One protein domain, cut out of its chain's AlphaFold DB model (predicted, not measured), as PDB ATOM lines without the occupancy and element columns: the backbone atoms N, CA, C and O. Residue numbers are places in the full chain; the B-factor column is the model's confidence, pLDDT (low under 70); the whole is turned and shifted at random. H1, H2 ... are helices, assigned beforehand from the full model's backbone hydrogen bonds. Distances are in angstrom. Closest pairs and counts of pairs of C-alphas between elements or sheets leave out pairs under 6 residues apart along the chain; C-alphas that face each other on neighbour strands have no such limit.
ATOM      1  N   LEU A 135     166.008 179.869 191.588       87.62
ATOM      2  CA  LEU A 135     164.646 179.583 191.132       87.62
ATOM      3  C   LEU A 135     164.401 179.850 189.633       87.62
ATOM      4  O   LEU A 135     163.396 179.376 189.103       87.62
ATOM      5  N   GLU A 136     165.295 180.564 188.951       85.81
ATOM      6  CA  GLU A 136     165.255 180.795 187.496       85.81
ATOM      7  C   GLU A 136     165.936 179.669 186.710       85.81
ATOM      8  O   GLU A 136     165.695 179.505 185.515       85.81
ATOM      9  N   VAL A 137     166.757 178.856 187.380       85.25
ATOM     10  CA  VAL A 137     167.340 177.645 186.799       85.25
ATOM     11  C   VAL A 137     166.223 176.619 186.559       85.25
ATOM     12  O   VAL A 137     165.431 176.396 187.476       85.25
ATOM     13  N   PRO A 138     166.138 175.963 185.385       91.56
ATOM     14  CA  PRO A 138     165.201 174.866 185.147       91.56
ATOM     15  C   PRO A 138     165.211 173.815 186.260       91.56
ATOM     16  O   PRO A 138     166.249 173.515 186.855       91.56
ATOM     17  N   ILE A 139     164.040 173.252 186.555       94.38
ATOM     18  CA  ILE A 139     163.841 172.377 187.713       94.38
ATOM     19  C   ILE A 139     164.714 171.111 187.652       94.38
ATOM     20  O   ILE A 139     165.185 170.632 188.679       94.38
ATOM     21  N   GLU A 140     164.985 170.595 186.455       92.44
ATOM     22  CA  GLU A 140     165.851 169.439 186.220       92.44
ATOM     23  C   GLU A 140     167.285 169.719 186.679       92.44
ATOM     24  O   GLU A 140     167.859 168.927 187.424       92.44
ATOM     25  N   LEU A 141     167.827 170.882 186.306       88.19
ATOM     26  CA  LEU A 141     169.167 171.313 186.706       88.19
ATOM     27  C   LEU A 141     169.237 171.602 188.209       88.19
ATOM     28  O   LEU A 141     170.238 171.296 188.849       88.19
ATOM     29  N   ARG A 142     168.157 172.120 188.811       95.19
ATOM     30  CA  ARG A 142     168.081 172.244 190.275       95.19
ATOM     31  C   ARG A 142     168.187 170.889 190.969       95.19
ATOM     32  O   ARG A 142     168.891 170.775 191.966       95.19
ATOM     33  N   PHE A 143     167.515 169.863 190.450       93.88
ATOM     34  CA  PHE A 143     167.605 168.519 191.020       93.88
ATOM     35  C   PHE A 143     168.991 167.898 190.868       93.88
ATOM     36  O   PHE A 143     169.438 167.230 191.799       93.88
ATOM     37  N   GLU A 144     169.676 168.158 189.753       90.19
ATOM     38  CA  GLU A 144     171.076 167.769 189.583       90.19
ATOM     39  C   GLU A 144     171.952 168.442 190.649       90.19
ATOM     40  O   GLU A 144     172.654 167.749 191.380       90.19
ATOM     41  N   ILE A 145     171.814 169.758 190.859       90.56
ATOM     42  CA  ILE A 145     172.521 170.492 191.926       90.56
ATOM     43  C   ILE A 145     172.237 169.880 193.306       90.56
ATOM     44  O   ILE A 145     173.158 169.677 194.098       90.56
ATOM     45  N   TYR A 146     170.977 169.547 193.608       95.75
ATOM     46  CA  TYR A 146     170.621 168.924 194.886       95.75
ATOM     47  C   TYR A 146     171.276 167.551 195.077       95.75
ATOM     48  O   TYR A 146     171.562 167.174 196.211       95.75
ATOM     49  N   SER A 147     171.518 166.804 193.997       92.69
ATOM     50  CA  SER A 147     172.151 165.482 194.062       92.69
ATOM     51  C   SER A 147     173.616 165.540 194.518       92.69
ATOM     52  O   SER A 147     174.094 164.597 195.146       92.69
ATOM     53  N   HIS A 148     174.284 166.679 194.291       92.00
ATOM     54  CA  HIS A 148     175.666 166.946 194.713       92.00
ATOM     55  C   HIS A 148     175.766 167.589 196.102       92.00
ATOM     56  O   HIS A 148     176.862 167.853 196.588       92.00
ATOM     57  N   CYS A 149     174.639 167.865 196.758       93.25
ATOM     58  CA  CYS A 149     174.618 168.493 198.075       93.25
ATOM     59  C   CYS A 149     174.655 167.453 199.205       93.25
ATOM     60  O   CYS A 149     174.020 166.402 199.129       93.25
ATOM     61  N   SER A 150     175.304 167.783 200.326       94.31
ATOM     62  CA  SER A 150     175.166 167.005 201.563       94.31
ATOM     63  C   SER A 150     173.724 167.068 202.089       94.31
ATOM     64  O   SER A 150     172.977 168.021 201.835       94.31
ATOM     65  N   THR A 151     173.320 166.084 202.895       95.44
ATOM     66  CA  THR A 151     171.993 166.086 203.544       95.44
ATOM     67  C   THR A 151     171.785 167.342 204.386       95.44
ATOM     68  O   THR A 151     170.680 167.887 204.450       95.44
ATOM     69  N   PHE A 152     172.851 167.824 205.026       94.81
ATOM     70  CA  PHE A 152     172.810 169.051 205.802       94.81
ATOM     71  C   PHE A 152     172.641 170.285 204.912       94.81
ATOM     72  O   PHE A 152     171.805 171.135 205.218       94.81
ATOM     73  N   THR A 153     173.338 170.348 203.778       94.19
ATOM     74  CA  THR A 153     173.164 171.413 202.781       94.19
ATOM     75  C   THR A 153     171.739 171.429 202.234       94.19
ATOM     76  O   THR A 153     171.094 172.478 202.228       94.19
ATOM     77  N   LEU A 154     171.176 170.271 201.879       95.88
ATOM     78  CA  LEU A 154     169.777 170.167 201.451       95.88
ATOM     79  C   LEU A 154     168.803 170.614 202.541       95.88
ATOM     80  O   LEU A 154     167.812 171.290 202.258       95.88
ATOM     81  N   LEU A 155     169.089 170.277 203.801       95.31
ATOM     82  CA  LEU A 155     168.289 170.735 204.927       95.31
ATOM     83  C   LEU A 155     168.341 172.264 205.039       95.31
ATOM     84  O   LEU A 155     167.291 172.884 205.208       95.31
ATOM     85  N   GLN A 156     169.515 172.879 204.882       93.94
ATOM     86  CA  GLN A 156     169.650 174.336 204.862       93.94
ATOM     87  C   GLN A 156     168.896 174.965 203.683       93.94
ATOM     88  O   GLN A 156     168.110 175.888 203.896       93.94
ATOM     89  N   LEU A 157     169.055 174.442 202.461       92.56
ATOM     90  CA  LEU A 157     168.340 174.909 201.264       92.56
ATOM     91  C   LEU A 157     166.819 174.825 201.442       92.56
ATOM     92  O   LEU A 157     166.088 175.756 201.104       92.56
ATOM     93  N   SER A 158     166.326 173.753 202.065       95.50
ATOM     94  CA  SER A 158     164.901 173.605 202.378       95.50
ATOM     95  C   SER A 158     164.388 174.657 203.376       95.50
ATOM     96  O   SER A 158     163.193 174.936 203.446       95.50
ATOM     97  N   GLN A 159     165.272 175.274 204.160       91.94
ATOM     98  CA  GLN A 159     164.901 176.295 205.137       91.94
ATOM     99  C   GLN A 159     164.958 177.716 204.564       91.94
ATOM    100  O   GLN A 159     164.242 178.590 205.065       91.94
ATOM    101  N   THR A 160     165.747 177.956 203.510       86.69
ATOM    102  CA  THR A 160     165.875 179.283 202.886       86.69
ATOM    103  C   THR A 160     164.663 179.653 202.032       86.69
ATOM    104  O   THR A 160     164.273 180.819 202.008       86.69
ATOM    105  N   SER A 161     164.012 178.680 201.385       92.94
ATOM    106  CA  SER A 161     162.869 178.923 200.495       92.94
ATOM    107  C   SER A 161     161.801 177.832 200.593       92.94
ATOM    108  O   SER A 161     162.103 176.643 200.640       92.94
ATOM    109  N   ARG A 162     160.519 178.237 200.573       92.75
ATOM    110  CA  ARG A 162     159.385 177.291 200.525       92.75
ATOM    111  C   ARG A 162     159.360 176.504 199.216       92.75
ATOM    112  O   ARG A 162     158.985 175.341 199.233       92.75
ATOM    113  N   THR A 163     159.759 177.123 198.109       95.06
ATOM    114  CA  THR A 163     159.809 176.454 196.805       95.06
ATOM    115  C   THR A 163     160.829 175.321 196.837       95.06
ATOM    116  O   THR A 163     160.461 174.178 196.595       95.06
ATOM    117  N   LEU A 164     162.060 175.609 197.279       95.88
ATOM    118  CA  LEU A 164     163.113 174.598 197.439       95.88
ATOM    119  C   LEU A 164     162.691 173.505 198.434       95.88
ATOM    120  O   LEU A 164     162.907 172.325 198.179       95.88
ATOM    121  N   TYR A 165     162.029 173.874 199.540       96.88
ATOM    122  CA  TYR A 165     161.458 172.906 200.482       96.88
ATOM    123  C   TYR A 165     160.525 171.911 199.790       96.88
ATOM    124  O   TYR A 165     160.699 170.705 199.948       96.88
ATOM    125  N   TYR A 166     159.537 172.396 199.032       97.44
ATOM    126  CA  TYR A 166     158.590 171.512 198.358       97.44
ATOM    127  C   TYR A 166     159.271 170.662 197.289       97.44
ATOM    128  O   TYR A 166     159.003 169.468 197.227       97.44
ATOM    129  N   GLU A 167     160.183 171.236 196.507       97.19
ATOM    130  CA  GLU A 167     160.941 170.500 195.491       97.19
ATOM    131  C   GLU A 167     161.754 169.348 196.093       97.19
ATOM    132  O   GLU A 167     161.666 168.214 195.620       97.19
ATOM    133  N   ILE A 168     162.496 169.617 197.172       97.06
ATOM    134  CA  ILE A 168     163.326 168.618 197.857       97.06
ATOM    135  C   ILE A 168     162.445 167.551 198.528       97.06
ATOM    136  O   ILE A 168     162.718 166.357 198.406       97.06
ATOM    137  N   GLN A 169     161.366 167.945 199.212       96.19
ATOM    138  CA  GLN A 169     160.500 167.003 199.938       96.19
ATOM    139  C   GLN A 169     159.636 166.138 199.009       96.19
ATOM    140  O   GLN A 169     159.322 165.002 199.355       96.19
ATOM    141  N   GLN A 170     159.265 166.639 197.826       96.75
ATOM    142  CA  GLN A 170     158.503 165.865 196.840       96.75
ATOM    143  C   GLN A 170     159.318 164.736 196.204       96.75
ATOM    144  O   GLN A 170     158.732 163.793 195.670       96.75
ATOM    145  N   ARG A 171     160.654 164.789 196.278       96.50
ATOM    146  CA  ARG A 171     161.541 163.753 195.733       96.50
ATOM    147  C   ARG A 171     162.459 163.171 196.805       96.50
ATOM    148  O   ARG A 171     163.659 163.450 196.810       96.50
ATOM    149  N   PRO A 172     161.943 162.273 197.666       96.06
ATOM    150  CA  PRO A 172     162.748 161.651 198.709       96.06
ATOM    151  C   PRO A 172     163.982 160.906 198.212       96.06
ATOM    152  O   PRO A 172     164.920 160.726 198.975       96.06
ATOM    153  N   THR A 173     164.000 160.458 196.955       95.81
ATOM    154  CA  THR A 173     165.163 159.788 196.360       95.81
ATOM    155  C   THR A 173     166.406 160.671 196.339       95.81
ATOM    156  O   THR A 173     167.496 160.133 196.483       95.81
ATOM    157  N   ILE A 174     166.247 161.997 196.230       95.56
ATOM    158  CA  ILE A 174     167.358 162.955 196.223       95.56
ATOM    159  C   ILE A 174     168.071 162.902 197.572       95.56
ATOM    160  O   ILE A 174     169.205 162.445 197.654       95.56
ATOM    161  N   PHE A 175     167.384 163.267 198.655       95.62
ATOM    162  CA  PHE A 175     168.032 163.328 199.965       95.62
ATOM    163  C   PHE A 175     168.263 161.955 200.611       95.62
ATOM    164  O   PHE A 175     169.047 161.850 201.542       95.62
ATOM    165  N   LYS A 176     167.592 160.881 200.168       95.06
ATOM    166  CA  LYS A 176     167.889 159.524 200.663       95.06
ATOM    167  C   LYS A 176     169.232 158.999 200.159       95.06
ATOM    168  O   LYS A 176     169.811 158.141 200.820       95.06
ATOM    169  N   ALA A 177     169.674 159.462 198.990       93.62
ATOM    170  CA  ALA A 177     170.941 159.065 198.385       93.62
ATOM    171  C   ALA A 177     172.111 159.971 198.803       93.62
ATOM    172  O   ALA A 177     173.265 159.592 198.614       93.62
ATOM    173  N   THR A 178     171.833 161.149 199.367       94.06
ATOM    174  CA  THR A 178     172.863 162.135 199.706       94.06
ATOM    175  C   THR A 178     173.663 161.746 200.942       94.06
ATOM    176  O   THR A 178     173.156 161.125 201.882       94.06
ATOM    177  N   PHE A 179     174.927 162.169 200.971       90.56
ATOM    178  CA  PHE A 179     175.820 161.939 202.100       90.56
ATOM    179  C   PHE A 179     175.222 162.490 203.401       90.56
ATOM    180  O   PHE A 179     174.674 163.596 203.438       90.56
ATOM    181  N   GLY A 180     175.299 161.705 204.477       90.44
ATOM    182  CA  GLY A 180     174.812 162.111 205.795       90.44
ATOM    183  C   GLY A 180     173.325 161.901 206.065       90.44
ATOM    184  O   GLY A 180     172.863 162.350 207.112       90.44
ATOM    185  N   TYR A 181     172.572 161.224 205.193       94.19
ATOM    186  CA  TYR A 181     171.166 160.916 205.462       94.19
ATOM    187  C   TYR A 181     171.001 159.651 206.309       94.19
ATOM    188  O   TYR A 181     171.482 158.575 205.956       94.19
ATOM    189  N   ARG A 182     170.238 159.761 207.401       91.62
ATOM    190  CA  ARG A 182     169.866 158.646 208.280       91.62
ATOM    191  C   ARG A 182     168.514 158.052 207.867       91.62
ATOM    192  O   ARG A 182     167.472 158.663 208.162       91.62
ATOM    193  N   PRO A 183     168.468 156.856 207.248       90.38
ATOM    194  CA  PRO A 183     167.204 156.206 206.923       90.38
ATOM    195  C   PRO A 183     166.395 155.909 208.188       90.38
ATOM    196  O   PRO A 183     166.929 155.797 209.293       90.38
ATOM    197  N   ASN A 184     165.073 155.833 208.040       86.56
ATOM    198  CA  ASN A 184     164.225 155.391 209.135       86.56
ATOM    199  C   ASN A 184     164.186 153.880 209.188       86.56
ATOM    200  O   ASN A 184     163.955 153.253 208.160       86.56
ATOM    201  N   ASN A 185     164.287 153.327 210.391       86.12
ATOM    202  CA  ASN A 185     164.001 151.914 210.601       86.12
ATOM    203  C   ASN A 185     162.486 151.651 210.518       86.12
ATOM    204  O   ASN A 185     162.071 150.555 210.158       86.12
ATOM    205  N   ASN A 186     161.656 152.666 210.788       88.31
ATOM    206  CA  ASN A 186     160.206 152.562 210.648       88.31
ATOM    207  C   ASN A 186     159.797 152.861 209.201       88.31
ATOM    208  O   ASN A 186     159.794 154.028 208.794       88.31
ATOM    209  N   ALA A 187     159.430 151.813 208.458       84.44
ATOM    210  CA  ALA A 187     158.950 151.905 207.078       84.44
ATOM    211  C   ALA A 187     157.672 152.758 206.933       84.44
ATOM    212  O   ALA A 187     157.444 153.337 205.874       84.44
ATOM    213  N   ASP A 188     156.890 152.890 208.008       89.31
ATOM    214  CA  ASP A 188     155.585 153.567 207.993       89.31
ATOM    215  C   ASP A 188     155.664 155.096 208.107       89.31
ATOM    216  O   ASP A 188     154.684 155.801 207.871       89.31
ATOM    217  N   LEU A 189     156.820 155.642 208.496       85.38
ATOM    218  CA  LEU A 189     156.970 157.084 208.669       85.38
ATOM    219  C   LEU A 189     157.405 157.740 207.353       85.38
ATOM    220  O   LEU A 189     158.346 157.261 206.712       85.38
ATOM    221  N   PRO A 190     156.793 158.877 206.973       89.88
ATOM    222  CA  PRO A 190     157.139 159.558 205.740       89.88
ATOM    223  C   PRO A 190     158.616 159.959 205.754       89.88
ATOM    224  O   PRO A 190     159.169 160.399 206.770       89.88
ATOM    225  N   ALA A 191     159.261 159.808 204.600       90.62
ATOM    226  CA  ALA A 191     160.608 160.304 204.397       90.62
ATOM    227  C   ALA A 191     160.552 161.830 204.360       90.62
ATOM    228  O   ALA A 191     160.219 162.418 203.340       90.62
ATOM    229  N   VAL A 192     160.836 162.449 205.501       94.25
ATOM    230  CA  VAL A 192     160.886 163.903 205.652       94.25
ATOM    231  C   VAL A 192     162.316 164.293 205.970       94.25
ATOM    232  O   VAL A 192     162.905 163.758 206.914       94.25
ATOM    233  N   LEU A 193     162.869 165.230 205.205       93.62
ATOM    234  CA  LEU A 193     164.161 165.832 205.510       93.62
ATOM    235  C   LEU A 193     164.030 166.720 206.757       93.62
ATOM    236  O   LEU A 193     163.286 167.703 206.750       93.62
ATOM    237  N   CYS A 194     164.716 166.358 207.841       93.06
ATOM    238  CA  CYS A 194     164.741 167.115 209.091       93.06
ATOM    239  C   CYS A 194     166.078 166.927 209.821       93.06
ATOM    240  O   CYS A 194     166.876 166.066 209.463       93.06
ATOM    241  N   THR A 195     166.324 167.711 210.870       90.25
ATOM    242  CA  THR A 195     167.589 167.681 211.629       90.25
ATOM    243  C   THR A 195     167.897 166.309 212.231       90.25
ATOM    244  O   THR A 195     169.045 165.888 212.230       90.25
ATOM    245  N   MET A 196     166.872 165.562 212.656       87.88
ATOM    246  CA  MET A 196     167.017 164.197 213.191       87.88
ATOM    247  C   MET A 196     167.463 163.171 212.132       87.88
ATOM    248  O   MET A 196     167.776 162.032 212.470       87.88
ATOM    249  N   ARG A 197     167.445 163.552 210.847       90.44
ATOM    250  CA  ARG A 197     167.867 162.720 209.711       90.44
ATOM    251  C   ARG A 197     169.290 162.989 209.254       90.44
ATOM    252  O   ARG A 197     169.717 162.353 208.303       90.44
ATOM    253  N   VAL A 198     170.005 163.902 209.899       90.81
ATOM    254  CA  VAL A 198     171.409 164.166 209.590       90.81
ATOM    255  C   VAL A 198     172.264 163.260 210.478       90.81
ATOM    256  O   VAL A 198     172.311 163.459 211.689       90.81
ATOM    257  N   SER A 199     172.879 162.225 209.899       88.94
ATOM    258  CA  SER A 199     173.771 161.290 210.605       88.94
ATOM    259  C   SER A 199     175.248 161.591 210.432       88.94
ATOM    260  O   SER A 199     176.022 161.193 211.291       88.94
ATOM    261  N   TYR A 200     175.637 162.243 209.333       86.88
ATOM    262  CA  TYR A 200     177.026 162.609 209.059       86.88
ATOM    263  C   TYR A 200     177.090 164.036 208.530       86.88
ATOM    264  O   TYR A 200     176.176 164.492 207.841       86.88
ATOM    265  N   LEU A 201     178.173 164.718 208.882       87.94
ATOM    266  CA  LEU A 201     178.521 166.055 208.420       87.94
ATOM    267  C   LEU A 201     179.886 165.945 207.749       87.94
ATOM    268  O   LEU A 201     180.776 165.268 208.263       87.94
ATOM    269  N   GLU A 202     180.015 166.535 206.568       83.19
ATOM    270  CA  GLU A 202     181.166 166.336 205.685       83.19
ATOM    271  C   GLU A 202     182.404 167.083 206.185       83.19
ATOM    272  O   GLU A 202     183.540 166.648 205.983       83.19
ATOM    273  N   SER A 203     182.184 168.187 206.898       83.31
ATOM    274  CA  SER A 203     183.250 169.046 207.386       83.31
ATOM    275  C   SER A 203     182.984 169.565 208.796       83.31
ATOM    276  O   SER A 203     181.864 169.543 209.313       83.31
ATOM    277  N   TRP A 204     184.037 170.070 209.437       82.94
ATOM    278  CA  TRP A 204     183.918 170.695 210.751       82.94
ATOM    279  C   TRP A 204     183.086 171.986 210.699       82.94
ATOM    280  O   TRP A 204     182.355 172.307 211.632       82.94
ATOM    281  N   GLU A 205     183.141 172.710 209.585       85.06
ATOM    282  CA  GLU A 205     182.320 173.894 209.341       85.06
ATOM    283  C   GLU A 205     180.829 173.527 209.327       85.06
ATOM    284  O   GLU A 205     180.013 174.229 209.931       85.06
ATOM    285  N   GLU A 206     180.465 172.390 208.721       84.88
ATOM    286  CA  GLU A 206     179.101 171.866 208.799       84.88
ATOM    287  C   GLU A 206     178.705 171.507 210.238       84.88
ATOM    288  O   GLU A 206     177.589 171.820 210.650       84.88
ATOM    289  N   VAL A 207     179.612 170.924 211.032       84.88
ATOM    290  CA  VAL A 207     179.396 170.641 212.467       84.88
ATOM    291  C   VAL A 207     179.086 171.918 213.235       84.88
ATOM    292  O   VAL A 207     178.087 171.985 213.953       84.88
ATOM    293  N   GLU A 208     179.899 172.958 213.072       85.38
ATOM    294  CA  GLU A 208     179.678 174.235 213.748       85.38
ATOM    295  C   GLU A 208     178.349 174.875 213.342       85.38
ATOM    296  O   GLU A 208     177.609 175.385 214.191       85.38
ATOM    297  N   LEU A 209     178.013 174.833 212.051       85.06
ATOM    298  CA  LEU A 209     176.735 175.331 211.549       85.06
ATOM    299  C   LEU A 209     175.558 174.506 212.076       85.06
ATOM    300  O   LEU A 209     174.544 175.087 212.461       85.06
ATOM    301  N   PHE A 210     175.682 173.180 212.132       86.75
ATOM    302  CA  PHE A 210     174.648 172.281 212.639       86.75
ATOM    303  C   PHE A 210     174.383 172.534 214.124       86.75
ATOM    304  O   PHE A 210     173.225 172.669 214.527       86.75
ATOM    305  N   LEU A 211     175.441 172.703 214.926       85.06
ATOM    306  CA  LEU A 211     175.345 173.057 216.344       85.06
ATOM    307  C   LEU A 211     174.693 174.430 216.558       85.06
ATOM    308  O   LEU A 211     173.900 174.594 217.482       85.06
ATOM    309  N   LYS A 212     174.965 175.406 215.681       84.44
ATOM    310  CA  LYS A 212     174.268 176.705 215.690       84.44
ATOM    311  C   LYS A 212     172.789 176.573 215.309       84.44
ATOM    312  O   LYS A 212     171.962 177.325 215.818       84.44
ATOM    313  N   PHE A 213     172.450 175.650 214.408       82.06
ATOM    314  CA  PHE A 213     171.080 175.438 213.929       82.06
ATOM    315  C   PHE A 213     170.204 174.626 214.885       82.06
ATOM    316  O   PHE A 213     168.989 174.827 214.916       82.06
ATOM    317  N   CYS A 214     170.801 173.723 215.661       82.25
ATOM    318  CA  CYS A 214     170.107 172.835 216.585       82.25
ATOM    319  C   CYS A 214     170.505 173.141 218.036       82.25
ATOM    320  O   CYS A 214     171.284 172.385 218.618       82.25
ATOM    321  N   PRO A 215     169.950 174.193 218.669       70.25
ATOM    322  CA  PRO A 215     170.223 174.527 220.064       70.25
ATOM    323  C   PRO A 215     169.469 173.581 221.015       70.25
ATOM    324  O   PRO A 215     168.718 174.014 221.885       70.25
ATOM    325  N   LYS A 216     169.600 172.264 220.832       68.19
ATOM    326  CA  LYS A 216     169.155 171.308 221.850       68.19
ATOM    327  C   LYS A 216     170.154 171.315 223.014       68.19
ATOM    328  O   LYS A 216     171.336 171.596 222.795       68.19
TER     329      LYS A 216
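What this domain is: This is residues 135 to 216 of the 268 residues of the protein "F-box domain-containing protein" of Ascobolus immersus RN42 (UniProt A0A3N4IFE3). Four short helices joined by tight links, H1 to H4, make a cluster in which H2 and H3 form a helical hairpin and H4 packs on H1. After H4 a long loop, residues 178 to 203, swings out and folds back before it leads to H5, which sits beyond H2 and is near it. The printed part has 82 residues, with five named helices, H1 to H5 in chain order, and no named strand; the class is all helix. It is compact, with a radius of gyration of the C-alphas of 12.6 A and spans of 36 by 32 by 20 A.

Where its parts are: H1 is residues 139 to 147, 12.5 A long, with C-alpha 139 at (163.841, 172.377, 187.713). H2 is residues 151 to 160, 14.6 A. H3 is residues 162 to 170, 12.0 A, and H4 is residues 172 to 177, 8.6 A. H5 is residues 204 to 213, 14.1 A, and ends with C-alpha 213 at (171.080, 175.438, 213.929).

How they stand to each other: H1 and H4 touch, their closest C-alphas being those of Ser 147 and Ile 174, 5.8 A apart. They run the same way at a shallow tilt of 33 degrees, only just short of steep. H2 and H3, the hairpin, touch at the C-alphas of Ser 158 and Tyr 165, their closest, 4.0 A apart, and run opposite ways at a steep tilt of 39 degrees. H2 and H5 are close but not clearly touching, with the closest C-alphas, of Phe 152 and Glu 206, 7.5 A apart. H5 is apart from H1, H3 and H4. In H1, H2, H3, H4 and H5 every O i to N i+4 pair is within hydrogen-bond range.

The domain as a whole: The C-alphas farthest apart, of Pro 138 and Lys 216, are 37.1 A apart. The printed part has no cut, and the link from H4 to H5, 26 residues, is long. Mean pLDDT of the printed part is 90.4; residue 216 is under 70.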